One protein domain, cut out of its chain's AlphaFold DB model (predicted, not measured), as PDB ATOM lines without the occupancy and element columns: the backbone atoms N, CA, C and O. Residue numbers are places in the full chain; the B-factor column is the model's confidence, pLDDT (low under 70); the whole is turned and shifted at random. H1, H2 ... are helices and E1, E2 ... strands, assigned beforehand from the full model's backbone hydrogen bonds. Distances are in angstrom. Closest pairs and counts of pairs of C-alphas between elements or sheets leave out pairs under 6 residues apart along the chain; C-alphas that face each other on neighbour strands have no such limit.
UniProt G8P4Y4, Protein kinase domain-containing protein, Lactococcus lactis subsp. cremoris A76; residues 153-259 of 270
ATOM      1  N   ASN A 153     -22.276 -10.767 -23.679       89.25
ATOM      2  CA  ASN A 153     -23.250 -11.312 -22.744       89.25
ATOM      3  C   ASN A 153     -24.517 -10.446 -22.669       89.25
ATOM      4  O   ASN A 153     -25.615 -10.990 -22.718       89.25
ATOM      5  N   ASP A 154     -24.381  -9.121 -22.631       90.25
ATOM      6  CA  ASP A 154     -25.523  -8.196 -22.624       90.25
ATOM      7  C   ASP A 154     -26.364  -8.344 -23.899       90.25
ATOM      8  O   ASP A 154     -27.590  -8.461 -23.838       90.25
ATOM      9  N   LYS A 155     -25.699  -8.438 -25.063       87.19
ATOM     10  CA  LYS A 155     -26.376  -8.706 -26.342       87.19
ATOM     11  C   LYS A 155     -27.140 -10.020 -26.300       87.19
ATOM     12  O   LYS A 155     -28.294 -10.052 -26.721       87.19
ATOM     13  N   ARG A 156     -26.522 -11.085 -25.778       94.06
ATOM     14  CA  ARG A 156     -27.167 -12.396 -25.638       94.06
ATOM     15  C   ARG A 156     -28.425 -12.301 -24.777       94.06
ATOM     16  O   ARG A 156     -29.459 -12.813 -25.197       94.06
ATOM     17  N   ILE A 157     -28.349 -11.656 -23.611       94.62
ATOM     18  CA  ILE A 157     -29.486 -11.494 -22.689       94.62
ATOM     19  C   ILE A 157     -30.625 -10.734 -23.382       94.62
ATOM     20  O   ILE A 157     -31.760 -11.215 -23.432       94.62
ATOM     21  N   TYR A 158     -30.315  -9.588 -23.996       94.31
ATOM     22  CA  TYR A 158     -31.302  -8.769 -24.696       94.31
ATOM     23  C   TYR A 158     -31.941  -9.494 -25.886       94.31
ATOM     24  O   TYR A 158     -33.165  -9.491 -26.038       94.31
ATOM     25  N   GLN A 159     -31.135 -10.105 -26.758       92.06
ATOM     26  CA  GLN A 159     -31.627 -10.792 -27.953       92.06
ATOM     27  C   GLN A 159     -32.517 -11.968 -27.569       92.06
ATOM     28  O   GLN A 159     -33.644 -12.044 -28.050       92.06
ATOM     29  N   LYS A 160     -32.066 -12.804 -26.625       95.12
ATOM     30  CA  LYS A 160     -32.826 -13.961 -26.143       95.12
ATOM     31  C   LYS A 160     -34.221 -13.557 -25.660       95.12
ATOM     32  O   LYS A 160     -35.211 -14.091 -26.153       95.12
ATOM     33  N   PHE A 161     -34.301 -12.564 -24.774       95.94
ATOM     34  CA  PHE A 161     -35.574 -12.075 -24.245       95.94
ATOM     35  C   PHE A 161     -36.441 -11.415 -25.330       95.94
ATOM     36  O   PHE A 161     -37.608 -11.767 -25.514       95.94
ATOM     37  N   SER A 162     -35.872 -10.473 -26.088       94.25
ATOM     38  CA  SER A 162     -36.622  -9.670 -27.062       94.25
ATOM     39  C   SER A 162     -37.113 -10.475 -28.269       94.25
ATOM     40  O   SER A 162     -38.219 -10.236 -28.756       94.25
ATOM     41  N   ASP A 163     -36.327 -11.442 -28.753       92.38
ATOM     42  CA  ASP A 163     -36.752 -12.369 -29.807       92.38
ATOM     43  C   ASP A 163     -37.881 -13.259 -29.312       92.38
ATOM     44  O   ASP A 163     -38.876 -13.453 -30.012       92.38
ATOM     45  N   SER A 164     -37.764 -13.772 -28.089       93.12
ATOM     46  CA  SER A 164     -38.782 -14.644 -27.529       93.12
ATOM     47  C   SER A 164     -40.116 -13.924 -27.316       93.12
ATOM     48  O   SER A 164     -41.169 -14.448 -27.694       93.12
ATOM     49  N   LEU A 165     -40.078 -12.691 -26.803       93.38
ATOM     50  CA  LEU A 165     -41.247 -11.823 -26.665       93.38
ATOM     51  C   LEU A 165     -41.893 -11.526 -28.026       93.38
ATOM     52  O   LEU A 165     -43.089 -11.753 -28.220       93.38
ATOM     53  N   SER A 166     -41.083 -11.087 -28.997       91.50
ATOM     54  CA  SER A 166     -41.543 -10.772 -30.353       91.50
ATOM     55  C   SER A 166     -42.128 -11.993 -31.062       91.50
ATOM     56  O   SER A 166     -43.118 -11.885 -31.779       91.50
ATOM     57  N   ASN A 167     -41.575 -13.188 -30.860       91.25
ATOM     58  CA  ASN A 167     -42.076 -14.408 -31.496       91.25
ATOM     59  C   ASN A 167     -43.435 -14.867 -30.952       91.25
ATOM     60  O   ASN A 167     -44.183 -15.533 -31.685       91.25
ATOM     61  N   LYS A 168     -43.740 -14.523 -29.693       93.44
ATOM     62  CA  LYS A 168     -45.016 -14.809 -29.026       93.44
ATOM     63  C   LYS A 168     -46.100 -13.812 -29.426       93.44
ATOM     64  O   LYS A 168     -47.233 -14.238 -29.644       93.44
ATOM     65  N   LEU A 169     -45.763 -12.531 -29.558       93.69
ATOM     66  CA  LEU A 169     -46.682 -11.504 -30.052       93.69
ATOM     67  C   LEU A 169     -47.010 -11.748 -31.536       93.69
ATOM     68  O   LEU A 169     -46.113 -11.839 -32.383       93.69
ATOM     69  N   SER A 170     -48.301 -11.886 -31.846       91.94
ATOM     70  CA  SER A 170     -48.765 -12.227 -33.198       91.94
ATOM     71  C   SER A 170     -49.167 -10.977 -33.973       91.94
ATOM     72  O   SER A 170     -48.501 -10.643 -34.953       91.94
ATOM     73  N   PHE A 171     -50.200 -10.273 -33.513       91.75
ATOM     74  CA  PHE A 171     -50.679  -9.021 -34.100       91.75
ATOM     75  C   PHE A 171     -51.355  -8.146 -33.037       91.75
ATOM     76  O   PHE A 171     -51.814  -8.643 -32.004       91.75
ATOM     77  N   PHE A 172     -51.400  -6.841 -33.294       92.69
ATOM     78  CA  PHE A 172     -52.193  -5.899 -32.506       92.69
ATOM     79  C   PHE A 172     -53.628  -5.870 -33.031       92.69
ATOM     80  O   PHE A 172     -53.849  -6.019 -34.231       92.69
ATOM     81  N   THR A 173     -54.592  -5.677 -32.136       88.50
ATOM     82  CA  THR A 173     -56.013  -5.537 -32.520       88.50
ATOM     83  C   THR A 173     -56.437  -4.078 -32.676       88.50
ATOM     84  O   THR A 173     -57.496  -3.779 -33.210       88.50
ATOM     85  N   GLU A 174     -55.580  -3.156 -32.251       87.44
ATOM     86  CA  GLU A 174     -55.782  -1.717 -32.337       87.44
ATOM     87  C   GLU A 174     -54.437  -1.006 -32.539       87.44
ATOM     88  O   GLU A 174     -53.394  -1.643 -32.726       87.44
ATOM     89  N   LYS A 175     -54.445   0.332 -32.512       88.81
ATOM     90  CA  LYS A 175     -53.201   1.103 -32.524       88.81
ATOM     91  C   LYS A 175     -52.387   0.739 -31.272       88.81
ATOM     92  O   LYS A 175     -52.890   0.943 -30.171       88.81
ATOM     93  N   PRO A 176     -51.139   0.261 -31.424       90.94
ATOM     94  CA  PRO A 176     -50.377  -0.223 -30.291       90.94
ATOM     95  C   PRO A 176     -50.046   0.902 -29.310       90.94
ATOM     96  O   PRO A 176     -49.598   1.981 -29.711       90.94
ATOM     97  N   ASP A 177     -50.242   0.611 -28.029       92.56
ATOM     98  CA  ASP A 177     -49.848   1.445 -26.898       92.56
ATOM     99  C   ASP A 177     -48.862   0.673 -26.018       92.56
ATOM    100  O   ASP A 177     -49.026  -0.528 -25.773       92.56
ATOM    101  N   PHE A 178     -47.819   1.357 -25.556       95.88
ATOM    102  CA  PHE A 178     -46.684   0.737 -24.880       95.88
ATOM    103  C   PHE A 178     -46.382   1.414 -23.551       95.88
ATOM    104  O   PHE A 178     -46.517   2.626 -23.378       95.88
ATOM    105  N   ILE A 179     -45.890   0.615 -22.611       95.44
ATOM    106  CA  ILE A 179     -45.356   1.103 -21.347       95.44
ATOM    107  C   ILE A 179     -43.982   1.716 -21.619       95.44
ATOM    108  O   ILE A 179     -43.021   0.994 -21.861       95.44
ATOM    109  N   ASN A 180     -43.896   3.047 -21.548       90.00
ATOM    110  CA  ASN A 180     -42.664   3.806 -21.808       90.00
ATOM    111  C   ASN A 180     -41.847   4.123 -20.536       90.00
ATOM    112  O   ASN A 180     -40.754   4.674 -20.627       90.00
ATOM    113  N   ASP A 181     -42.356   3.792 -19.341       93.12
ATOM    114  CA  ASP A 181     -41.639   3.977 -18.071       93.12
ATOM    115  C   ASP A 181     -40.935   2.677 -17.655       93.12
ATOM    116  O   ASP A 181     -41.577   1.657 -17.378       93.12
ATOM    117  N   ALA A 182     -39.605   2.729 -17.560       94.00
ATOM    118  CA  ALA A 182     -38.781   1.583 -17.193       94.00
ATOM    119  C   ALA A 182     -39.111   1.002 -15.805       94.00
ATOM    120  O   ALA A 182     -39.033  -0.211 -15.623       94.00
ATOM    121  N   ASN A 183     -39.527   1.817 -14.831       95.62
ATOM    122  CA  ASN A 183     -39.891   1.327 -13.498       95.62
ATOM    123  C   ASN A 183     -41.195   0.527 -13.539       95.62
ATOM    124  O   ASN A 183     -41.317  -0.494 -12.858       95.62
ATOM    125  N   ILE A 184     -42.165   0.972 -14.347       96.25
ATOM    126  CA  ILE A 184     -43.425   0.245 -14.550       96.25
ATOM    127  C   ILE A 184     -43.140  -1.079 -15.262       96.25
ATOM    128  O   ILE A 184     -43.627  -2.122 -14.822       96.25
ATOM    129  N   PHE A 185     -42.302  -1.055 -16.300       97.88
ATOM    130  CA  PHE A 185     -41.878  -2.259 -17.013       97.88
ATOM    131  C   PHE A 185     -41.185  -3.270 -16.082       97.88
ATOM    132  O   PHE A 185     -41.605  -4.426 -16.007       97.88
ATOM    133  N   ILE A 186     -40.197  -2.825 -15.296       98.19
ATOM    134  CA  ILE A 186     -39.502  -3.641 -14.283       98.19
ATOM    135  C   ILE A 186     -40.501  -4.232 -13.281       98.19
ATOM    136  O   ILE A 186     -40.485  -5.438 -13.034       98.19
ATOM    137  N   SER A 187     -41.412  -3.414 -12.744       97.81
ATOM    138  CA  SER A 187     -42.434  -3.876 -11.798       97.81
ATOM    139  C   SER A 187     -43.350  -4.938 -12.409       97.81
ATOM    140  O   SER A 187     -43.747  -5.893 -11.737       97.81
ATOM    141  N   ASN A 188     -43.692  -4.812 -13.690       97.94
ATOM    142  CA  ASN A 188     -44.516  -5.801 -14.368       97.94
ATOM    143  C   ASN A 188     -43.768  -7.121 -14.592       97.94
ATOM    144  O   ASN A 188     -44.355  -8.176 -14.355       97.94
ATOM    145  N   LEU A 189     -42.481  -7.089 -14.945       97.75
ATOM    146  CA  LEU A 189     -41.656  -8.300 -15.022       97.75
ATOM    147  C   LEU A 189     -41.513  -8.990 -13.657       97.75
ATOM    148  O   LEU A 189     -41.623 -10.213 -13.571       97.75
ATOM    149  N   GLU A 190     -41.366  -8.230 -12.570       98.00
ATOM    150  CA  GLU A 190     -41.380  -8.787 -11.210       98.00
ATOM    151  C   GLU A 190     -42.704  -9.506 -10.908       98.00
ATOM    152  O   GLU A 190     -42.698 -10.616 -10.376       98.00
ATOM    153  N   LYS A 191     -43.848  -8.935 -11.311       97.12
ATOM    154  CA  LYS A 191     -45.160  -9.597 -11.174       97.12
ATOM    155  C   LYS A 191     -45.244 -10.886 -11.992       97.12
ATOM    156  O   LYS A 191     -45.852 -11.844 -11.515       97.12
ATOM    157  N   VAL A 192     -44.655 -10.927 -13.192       96.81
ATOM    158  CA  VAL A 192     -44.574 -12.152 -14.007       96.81
ATOM    159  C   VAL A 192     -43.817 -13.232 -13.238       96.81
ATOM    160  O   VAL A 192     -44.337 -14.336 -13.091       96.81
ATOM    161  N   LEU A 193     -42.648 -12.914 -12.677       96.81
ATOM    162  CA  LEU A 193     -41.862 -13.870 -11.889       96.81
ATOM    163  C   LEU A 193     -42.605 -14.334 -10.630       96.81
ATOM    164  O   LEU A 193     -42.666 -15.530 -10.366       96.81
ATOM    165  N   ILE A 194     -43.226 -13.417  -9.882       96.25
ATOM    166  CA  ILE A 194     -43.978 -13.746  -8.660       96.25
ATOM    167  C   ILE A 194     -45.156 -14.680  -8.966       96.25
ATOM    168  O   ILE A 194     -45.382 -15.646  -8.238       96.25
ATOM    169  N   LYS A 195     -45.899 -14.431 -10.052       95.50
ATOM    170  CA  LYS A 195     -47.025 -15.287 -10.466       95.50
ATOM    171  C   LYS A 195     -46.598 -16.688 -10.906       95.50
ATOM    172  O   LYS A 195     -47.432 -17.584 -10.922       95.50
ATOM    173  N   ASN A 196     -45.327 -16.869 -11.250       95.62
ATOM    174  CA  ASN A 196     -44.760 -18.125 -11.730       95.62
ATOM    175  C   ASN A 196     -43.628 -18.617 -10.804       95.62
ATOM    176  O   ASN A 196     -42.715 -19.300 -11.251       95.62
ATOM    177  N   LEU A 197     -43.670 -18.264  -9.511       93.12
ATOM    178  CA  LEU A 197     -42.574 -18.494  -8.557       93.12
ATOM    179  C   LEU A 197     -42.155 -19.970  -8.431       93.12
ATOM    180  O   LEU A 197     -40.988 -20.255  -8.179       93.12
ATOM    181  N   PHE A 198     -43.111 -20.889  -8.575       94.19
ATOM    182  CA  PHE A 198     -42.908 -22.336  -8.436       94.19
ATOM    183  C   PHE A 198     -42.870 -23.073  -9.780       94.19
ATOM    184  O   PHE A 198     -42.909 -24.299  -9.803       94.19
ATOM    185  N   GLU A 199     -42.833 -22.337 -10.887       96.75
ATOM    186  CA  GLU A 199     -42.906 -22.881 -12.237       96.75
ATOM    187  C   GLU A 199     -41.541 -22.789 -12.926       96.75
ATOM    188  O   GLU A 199     -40.791 -21.837 -12.717       96.75
ATOM    189  N   ASP A 200     -41.243 -23.740 -13.814       95.06
ATOM    190  CA  ASP A 200     -40.035 -23.678 -14.653       95.06
ATOM    191  C   ASP A 200     -40.223 -22.748 -15.869       95.06
ATOM    192  O   ASP A 200     -39.262 -22.214 -16.430       95.06
ATOM    193  N   TYR A 201     -41.479 -22.533 -16.274       96.62
ATOM    194  CA  TYR A 201     -41.863 -21.733 -17.434       96.62
ATOM    195  C   TYR A 201     -43.022 -20.789 -17.102       96.62
ATOM    196  O   TYR A 201     -43.923 -21.137 -16.335       96.62
ATOM    197  N   VAL A 202     -43.050 -19.626 -17.754       95.38
ATOM    198  CA  VAL A 202     -44.178 -18.692 -17.728       95.38
ATOM    199  C   VAL A 202     -45.427 -19.404 -18.243       95.38
ATOM    200  O   VAL A 202     -45.480 -19.859 -19.386       95.38
ATOM    201  N   GLN A 203     -46.439 -19.511 -17.384       93.31
ATOM    202  CA  GLN A 203     -47.663 -20.255 -17.681       93.31
ATOM    203  C   GLN A 203     -48.590 -19.515 -18.645       93.31
ATOM    204  O   GLN A 203     -49.301 -20.161 -19.413       93.31
ATOM    205  N   ASP A 204     -48.546 -18.182 -18.627       91.81
ATOM    206  CA  ASP A 204     -49.362 -17.317 -19.471       91.81
ATOM    207  C   ASP A 204     -48.504 -16.259 -20.175       91.81
ATOM    208  O   ASP A 204     -48.036 -15.293 -19.566       91.81
ATOM    209  N   ASN A 205     -48.313 -16.450 -21.482       93.25
ATOM    210  CA  ASN A 205     -47.560 -15.532 -22.336       93.25
ATOM    211  C   ASN A 205     -48.203 -14.135 -22.409       93.25
ATOM    212  O   ASN A 205     -47.485 -13.175 -22.690       93.25
ATOM    213  N   PHE A 206     -49.504 -13.997 -22.115       94.62
ATOM    214  CA  PHE A 206     -50.154 -12.689 -22.018       94.62
ATOM    215  C   PHE A 206     -49.466 -11.816 -20.975       94.62
ATOM    216  O   PHE A 206     -49.101 -10.688 -21.280       94.62
ATOM    217  N   LEU A 207     -49.213 -12.348 -19.775       93.44
ATOM    218  CA  LEU A 207     -48.594 -11.586 -18.686       93.44
ATOM    219  C   LEU A 207     -47.216 -11.043 -19.066       93.44
ATOM    220  O   LEU A 207     -46.857  -9.941 -18.660       93.44
ATOM    221  N   LEU A 208     -46.451 -11.821 -19.834       94.94
ATOM    222  CA  LEU A 208     -45.124 -11.428 -20.286       94.94
ATOM    223  C   LEU A 208     -45.195 -10.319 -21.346       94.94
ATOM    224  O   LEU A 208     -44.458  -9.344 -21.253       94.94
ATOM    225  N   ILE A 209     -46.091 -10.437 -22.330       96.12
ATOM    226  CA  ILE A 209     -46.267  -9.418 -23.381       96.12
ATOM    227  C   ILE A 209     -46.866  -8.135 -22.796       96.12
ATOM    228  O   ILE A 209     -46.363  -7.043 -23.056       96.12
ATOM    229  N   HIS A 210     -47.862  -8.270 -21.921       95.94
ATOM    230  CA  HIS A 210     -48.497  -7.167 -21.201       95.94
ATOM    231  C   HIS A 210     -47.531  -6.458 -20.232       95.94
ATOM    232  O   HIS A 210     -47.825  -5.386 -19.703       95.94
ATOM    233  N   ALA A 211     -46.341  -7.014 -19.977       96.50
ATOM    234  CA  ALA A 211     -45.330  -6.276 -19.234       96.50
ATOM    235  C   ALA A 211     -44.894  -4.999 -19.972       96.50
ATOM    236  O   ALA A 211     -44.564  -4.027 -19.295       96.50
ATOM    237  N   VAL A 212     -44.939  -4.993 -21.313       96.94
ATOM    238  CA  VAL A 212     -44.537  -3.862 -22.171       96.94
ATOM    239  C   VAL A 212     -45.660  -3.327 -23.070       96.94
ATOM    240  O   VAL A 212     -45.654  -2.142 -23.388       96.94
ATOM    241  N   VAL A 213     -46.629  -4.153 -23.473       96.44
ATOM    242  CA  VAL A 213     -47.770  -3.733 -24.305       96.44
ATOM    243  C   VAL A 213     -48.970  -3.411 -23.416       96.44
ATOM    244  O   VAL A 213     -49.351  -4.237 -22.592       96.44
ATOM    245  N   ASN A 214     -49.558  -2.227 -23.583       94.44
ATOM    246  CA  ASN A 214     -50.729  -1.770 -22.828       94.44
ATOM    247  C   ASN A 214     -52.045  -1.896 -23.622       94.44
ATOM    248  O   ASN A 214     -53.102  -2.044 -23.021       94.44
ATOM    249  N   SER A 215     -51.977  -1.847 -24.956       92.69
ATOM    250  CA  SER A 215     -53.115  -2.057 -25.866       92.69
ATOM    251  C   SER A 215     -53.479  -3.534 -26.037       92.69
ATOM    252  O   SER A 215     -52.670  -4.412 -25.733       92.69
ATOM    253  N   ASP A 216     -54.625  -3.817 -26.654       92.25
ATOM    254  CA  ASP A 216     -55.051  -5.190 -26.939       92.25
ATOM    255  C   ASP A 216     -54.243  -5.862 -28.073       92.25
ATOM    256  O   ASP A 216     -53.946  -5.286 -29.131       92.25
ATOM    257  N   PHE A 217     -53.892  -7.135 -27.861       94.38
ATOM    258  CA  PHE A 217     -53.064  -7.933 -28.767       94.38
ATOM    259  C   PHE A 217     -53.442  -9.415 -28.766       94.38
ATOM    260  O   PHE A 217     -54.036  -9.941 -27.824       94.38
ATOM    261  N   THR A 218     -52.995 -10.132 -29.796       93.56
ATOM    262  CA  THR A 218     -53.037 -11.596 -29.835       93.56
ATOM    263  C   THR A 218     -51.648 -12.202 -29.724       93.56
ATOM    264  O   THR A 218     -50.625 -11.615 -30.098       93.56
ATOM    265  N   TYR A 219     -51.595 -13.418 -29.190       94.00
ATOM    266  CA  TYR A 219     -50.338 -14.072 -28.872       94.00
ATOM    267  C   TYR A 219     -50.415 -15.587 -29.027       94.00
ATOM    268  O   TYR A 219     -51.473 -16.207 -28.940       94.00
ATOM    269  N   LYS A 220     -49.251 -16.198 -29.240       92.56
ATOM    270  CA  LYS A 220     -49.104 -17.652 -29.253       92.56
ATOM    271  C   LYS A 220     -49.025 -18.164 -27.822       92.56
ATOM    272  O   LYS A 220     -48.241 -17.661 -27.018       92.56
ATOM    273  N   THR A 221     -49.758 -19.229 -27.523       88.31
ATOM    274  CA  THR A 221     -49.693 -19.922 -26.224       88.31
ATOM    275  C   THR A 221     -48.443 -20.797 -26.070       88.31
ATOM    276  O   THR A 221     -48.124 -21.232 -24.967       88.31
ATOM    277  N   SER A 222     -47.715 -21.044 -27.165       85.06
ATOM    278  CA  SER A 222     -46.491 -21.847 -27.213       85.06
ATOM    279  C   SER A 222     -45.488 -21.260 -28.225       85.06
ATOM    280  O   SER A 222     -45.925 -20.722 -29.249       85.06
ATOM    281  N   PRO A 223     -44.162 -21.361 -27.987       85.31
ATOM    282  CA  PRO A 223     -43.519 -21.931 -26.795       85.31
ATOM    283  C   PRO A 223     -43.716 -21.058 -25.547       85.31
ATOM    284  O   PRO A 223     -43.934 -19.850 -25.657       85.31
ATOM    285  N   LYS A 224     -43.654 -21.669 -24.358       87.62
ATOM    286  CA  LYS A 224     -43.611 -20.935 -23.083       87.62
ATOM    287  C   LYS A 224     -42.214 -20.361 -22.852       87.62
ATOM    288  O   LYS A 224     -41.233 -20.903 -23.353       87.62
ATOM    289  N   GLU A 225     -42.133 -19.255 -22.122       92.94
ATOM    290  CA  GLU A 225     -40.854 -18.637 -21.754       92.94
ATOM    291  C   GLU A 225     -40.238 -19.332 -20.534       92.94
ATOM    292  O   GLU A 225     -40.948 -19.475 -19.538       92.94
ATOM    293  N   PRO A 226     -38.961 -19.749 -20.552       96.00
ATOM    294  CA  PRO A 226     -38.278 -20.197 -19.340       96.00
ATOM    295  C   PRO A 226     -38.219 -19.077 -18.294       96.00
ATOM    296  O   PRO A 226     -37.871 -17.940 -18.610       96.00
ATOM    297  N   ILE A 227     -38.514 -19.383 -17.028       96.06
ATOM    298  CA  ILE A 227     -38.490 -18.366 -15.959       96.06
ATOM    299  C   ILE A 227     -37.094 -17.776 -15.756       96.06
ATOM    300  O   ILE A 227     -36.964 -16.588 -15.453       96.06
ATOM    301  N   GLU A 228     -36.058 -18.579 -15.978       95.06
ATOM    302  CA  GLU A 228     -34.672 -18.135 -15.868       95.06
ATOM    303  C   GLU A 228     -34.321 -17.056 -16.902       95.06
ATOM    304  O   GLU A 228     -33.587 -16.132 -16.581       95.06
ATOM    305  N   ASP A 229     -34.911 -17.099 -18.098       96.00
ATOM    306  CA  ASP A 229     -34.637 -16.119 -19.157       96.00
ATOM    307  C   ASP A 229     -35.242 -14.750 -18.812       96.00
ATOM    308  O   ASP A 229     -34.615 -13.707 -19.013       96.00
ATOM    309  N   VAL A 230     -36.438 -14.750 -18.212       96.94
ATOM    310  CA  VAL A 230     -37.078 -13.535 -17.684       96.94
ATOM    311  C   VAL A 230     -36.294 -12.985 -16.492       96.94
ATOM    312  O   VAL A 230     -36.115 -11.772 -16.386       96.94
ATOM    313  N   ARG A 231     -35.820 -13.860 -15.594       97.56
ATOM    314  CA  ARG A 231     -35.030 -13.465 -14.420       97.56
ATOM    315  C   ARG A 231     -33.690 -12.863 -14.830       97.56
ATOM    316  O   ARG A 231     -33.373 -11.772 -14.371       97.56
ATOM    317  N   GLU A 232     -32.960 -13.530 -15.720       97.62
ATOM    318  CA  GLU A 232     -31.672 -13.073 -16.242       97.62
ATOM    319  C   GLU A 232     -31.805 -11.685 -16.888       97.62
ATOM    320  O   GLU A 232     -31.037 -10.775 -16.573       97.62
ATOM    321  N   PHE A 233     -32.828 -11.485 -17.728       97.88
ATOM    322  CA  PHE A 233     -33.108 -10.180 -18.327       97.88
ATOM    323  C   PHE A 233     -33.448  -9.113 -17.279       97.88
ATOM    324  O   PHE A 233     -32.934  -7.996 -17.346       97.88
ATOM    325  N   LEU A 234     -34.294  -9.442 -16.299       97.88
ATOM    326  CA  LEU A 234     -34.706  -8.505 -15.258       97.88
ATOM    327  C   LEU A 234     -33.536  -8.079 -14.362       97.88
ATOM    328  O   LEU A 234     -33.412  -6.897 -14.042       97.88
ATOM    329  N   GLU A 235     -32.688  -9.015 -13.944       96.88
ATOM    330  CA  GLU A 235     -31.513  -8.724 -13.118       96.88
ATOM    331  C   GLU A 235     -30.508  -7.854 -13.872       96.88
ATOM    332  O   GLU A 235     -30.034  -6.850 -13.332       96.88
ATOM    333  N   TRP A 236     -30.258  -8.174 -15.143       95.62
ATOM    334  CA  TRP A 236     -29.428  -7.366 -16.031       95.62
ATOM    335  C   TRP A 236     -29.970  -5.939 -16.211       95.62
ATOM    336  O   TRP A 236     -29.237  -4.956 -16.061       95.62
ATOM    337  N   LEU A 237     -31.278  -5.804 -16.446       94.81
ATOM    338  CA  LEU A 237     -31.943  -4.509 -16.579       94.81
ATOM    339  C   LEU A 237     -31.849  -3.695 -15.278       94.81
ATOM    340  O   LEU A 237     -31.478  -2.522 -15.303       94.81
ATOM    341  N   LYS A 238     -32.117  -4.313 -14.120       94.81
ATOM    342  CA  LYS A 238     -32.021  -3.653 -12.805       94.81
ATOM    343  C   LYS A 238     -30.589  -3.266 -12.431       94.81
ATOM    344  O   LYS A 238     -30.412  -2.298 -11.696       94.81
ATOM    345  N   GLY A 239     -29.590  -3.997 -12.926       90.00
ATOM    346  CA  GLY A 239     -28.172  -3.674 -12.757       90.00
ATOM    347  C   GLY A 239     -27.689  -2.496 -13.612       90.00
ATOM    348  O   GLY A 239     -26.610  -1.962 -13.359       90.00
ATOM    349  N   SER A 240     -28.477  -2.077 -14.603       87.69
ATOM    350  CA  SER A 240     -28.156  -0.971 -15.508       87.69
ATOM    351  C   SER A 240     -28.560   0.398 -14.934       87.69
ATOM    352  O   SER A 240     -29.409   0.484 -14.046       87.69
ATOM    353  N   SER A 241     -27.979   1.494 -15.446       86.06
ATOM    354  CA  SER A 241     -28.403   2.854 -15.065       86.06
ATOM    355  C   SER A 241     -29.828   3.151 -15.551       86.06
ATOM    356  O   SER A 241     -30.344   2.475 -16.442       86.06
ATOM    357  N   ARG A 242     -30.478   4.182 -14.997       82.31
ATOM    358  CA  ARG A 242     -31.853   4.561 -15.385       82.31
ATOM    359  C   ARG A 242     -31.960   4.961 -16.858       82.31
ATOM    360  O   ARG A 242     -32.943   4.643 -17.526       82.31
ATOM    361  N   GLU A 243     -30.940   5.637 -17.368       78.94
ATOM    362  CA  GLU A 243     -30.837   6.031 -18.772       78.94
ATOM    363  C   GLU A 243     -30.732   4.787 -19.659       78.94
ATOM    364  O   GLU A 243     -31.485   4.644 -20.619       78.94
ATOM    365  N   THR A 244     -29.866   3.842 -19.286       83.94
ATOM    366  CA  THR A 244     -29.710   2.562 -19.985       83.94
ATOM    367  C   THR A 244     -30.997   1.744 -19.972       83.94
ATOM    368  O   THR A 244     -31.378   1.190 -20.997       83.94
ATOM    369  N   GLN A 245     -31.699   1.692 -18.837       91.31
ATOM    370  CA  GLN A 245     -32.984   0.999 -18.721       91.31
ATOM    371  C   GLN A 245     -34.023   1.562 -19.694       91.31
ATOM    372  O   GLN A 245     -34.718   0.794 -20.359       91.31
ATOM    373  N   SER A 246     -34.092   2.891 -19.809       88.38
ATOM    374  CA  SER A 246     -35.007   3.573 -20.732       88.38
ATOM    375  C   SER A 246     -34.656   3.256 -22.189       88.38
ATOM    376  O   SER A 246     -35.527   2.863 -22.957       88.38
ATOM    377  N   LEU A 247     -33.368   3.292 -22.547       86.38
ATOM    378  CA  LEU A 247     -32.893   2.941 -23.893       86.38
ATOM    379  C   LEU A 247     -33.150   1.471 -24.259       86.38
ATOM    380  O   LEU A 247     -33.507   1.160 -25.396       86.38
ATOM    381  N   ILE A 248     -32.958   0.543 -23.316       90.44
ATOM    382  CA  ILE A 248     -33.256  -0.881 -23.527       90.44
ATOM    383  C   ILE A 248     -34.751  -1.066 -23.811       90.44
ATOM    384  O   ILE A 248     -35.112  -1.809 -24.726       90.44
ATOM    385  N   LEU A 249     -35.610  -0.381 -23.052       94.50
ATOM    386  CA  LEU A 249     -37.058  -0.424 -23.231       94.50
ATOM    387  C   LEU A 249     -37.489   0.179 -24.576       94.50
ATOM    388  O   LEU A 249     -38.236  -0.462 -25.307       94.50
ATOM    389  N   GLU A 250     -36.971   1.349 -24.950       88.94
ATOM    390  CA  GLU A 250     -37.243   1.977 -26.253       88.94
ATOM    391  C   GLU A 250     -36.851   1.065 -27.424       88.94
ATOM    392  O   GLU A 250     -37.622   0.885 -28.370       88.94
ATOM    393  N   ASN A 251     -35.683   0.420 -27.345       89.31
ATOM    394  CA  ASN A 251     -35.238  -0.539 -28.357       89.31
ATOM    395  C   ASN A 251     -36.154  -1.768 -28.435       89.31
ATOM    396  O   ASN A 251     -36.455  -2.253 -29.532       89.31
ATOM    397  N   LEU A 252     -36.616  -2.266 -27.285       92.69
ATOM    398  CA  LEU A 252     -37.555  -3.381 -27.228       92.69
ATOM    399  C   LEU A 252     -38.890  -3.000 -27.878       92.69
ATOM    400  O   LEU A 252     -39.391  -3.759 -28.710       92.69
ATOM    401  N   ILE A 253     -39.424  -1.820 -27.544       93.06
ATOM    402  CA  ILE A 253     -40.664  -1.267 -28.105       93.06
ATOM    403  C   ILE A 253     -40.539  -1.115 -29.617       93.06
ATOM    404  O   ILE A 253     -41.379  -1.626 -30.354       93.06
ATOM    405  N   SER A 254     -39.458  -0.493 -30.090       86.94
ATOM    406  CA  SER A 254     -39.182  -0.332 -31.519       86.94
ATOM    407  C   SER A 254     -39.237  -1.678 -32.245       86.94
ATOM    408  O   SER A 254     -39.958  -1.829 -33.232       86.94
ATOM    409  N   LYS A 255     -38.601  -2.714 -31.685       88.44
ATOM    410  CA  LYS A 255     -38.609  -4.067 -32.255       88.44
ATOM    411  C   LYS A 255     -40.009  -4.683 -32.334       88.44
ATOM    412  O   LYS A 255     -40.359  -5.242 -33.374       88.44
ATOM    413  N   ILE A 256     -40.808  -4.611 -31.269       91.56
ATOM    414  CA  ILE A 256     -42.142  -5.245 -31.236       91.56
ATOM    415  C   ILE A 256     -43.222  -4.419 -31.948       91.56
ATOM    416  O   ILE A 256     -44.196  -4.991 -32.427       91.56
ATOM    417  N   SER A 257     -43.030  -3.105 -32.090       87.25
ATOM    418  CA  SER A 257     -43.953  -2.213 -32.809       87.25
ATOM    419  C   SER A 257     -44.074  -2.535 -34.301       87.25
ATOM    420  O   SER A 257     -45.055  -2.168 -34.936       87.25
ATOM    421  N   THR A 258     -43.113  -3.283 -34.851       84.69
ATOM    422  CA  THR A 258     -43.116  -3.740 -36.248       84.69
ATOM    423  C   THR A 258     -44.164  -4.818 -36.551       84.69
ATOM    424  O   THR A 258     -44.334  -5.196 -37.713       84.69
ATOM    425  N   LYS A 259     -44.857  -5.352 -35.535       85.38
ATOM    426  CA  LYS A 259     -45.905  -6.363 -35.724       85.38
ATOM    427  C   LYS A 259     -47.137  -5.771 -36.420       85.38
ATOM    428  O   LYS A 259     -47.484  -4.620 -36.165       85.38
TER     429      LYS A 259
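What this domain is: This is residues 153 to 259 of the 270 residues of the protein "Protein kinase domain-containing protein" of Lactococcus lactis subsp. cremoris A76 (UniProt G8P4Y4). Look for a compact cluster of crossed helices: H1 and H2 lie on opposite sides of it, and H4, H5 and the short H3 bridge the space between them. A small ladder of two short strands, E1 and E2, sits at one end, beside H3 and the last residues of H1. The printed part has 107 residues with five named helices and two named strands, in the order H1, E1, H2, H3, E2, H4, H5; the sheet, E1 - E2, is antiparallel and the class is mostly helix. The whole is compact, with a radius of gyration of the C-alphas of 12.7 A, and rounded, with spans of 34 by 31 by 22 A.

How they stand to each other: Start with H1, residues 153 to 168, and compare it with H4, residues 227 to 239: they touch, closest at the C-alphas of Ile 157 and Phe 233, 5.8 A apart, at a steep tilt of 52 degrees, opposite ways. Farther along, residues 162 to 166 of H1 touch H5, residues 242 to 257, closest at the C-alphas of Ser 166 and Ile 256, 5.6 A apart; the tilt of 36 degrees, the same way, is only just steep. Residues 165 to 168 of H1 touch H3, residues 205 to 209, closest at the C-alphas of Leu 165 and Ile 209, 6.5 A apart. Next look at E1, residues 169 to 172, the antiparallel neighbour of E2, residues 217 to 219: N 170 and O 218, and N 218 and O 171, are each 2.9 A apart, within hydrogen-bond range. H2, residues 182 to 195, is apart from H1 and touches H4 at a shallow tilt of 30 degrees, opposite ways, closest at the C-alphas of Ile 186 and Leu 234, 6.9 A apart. Ala 182 of H2 touches H5, about perpendicular at 74 degrees, its C-alpha 5.5 A from that of Ser 246. H4 and H5 form a helical hairpin and only just touch, with 3 pairs of C-alphas within 8 A. In H1, H2, H3, H4 and H5 every O i to N i+4 pair is within hydrogen-bond range.

Where its parts are: Find C-alpha 153 at (-23.250, -11.312, -22.744); from there H1 runs 22.9 A to C-alpha 168, and E1 follows for 8.2 A. H2 begins at C-alpha 182, (-38.781, 1.583, -17.193), and runs 19.9 A. H3 measures 6.3 A, E2 6.7 A and H4 18.2 A. H5 runs 22.3 A, ending at C-alpha 257, (-43.953, -2.213, -32.809).

The domain as a whole: The two C-alphas farthest apart are those of Asn 153 and Glu 174, at 35.2 A. The printed part has no cut and no long link. Its mean pLDDT is 92.9, and no printed residue is under 70.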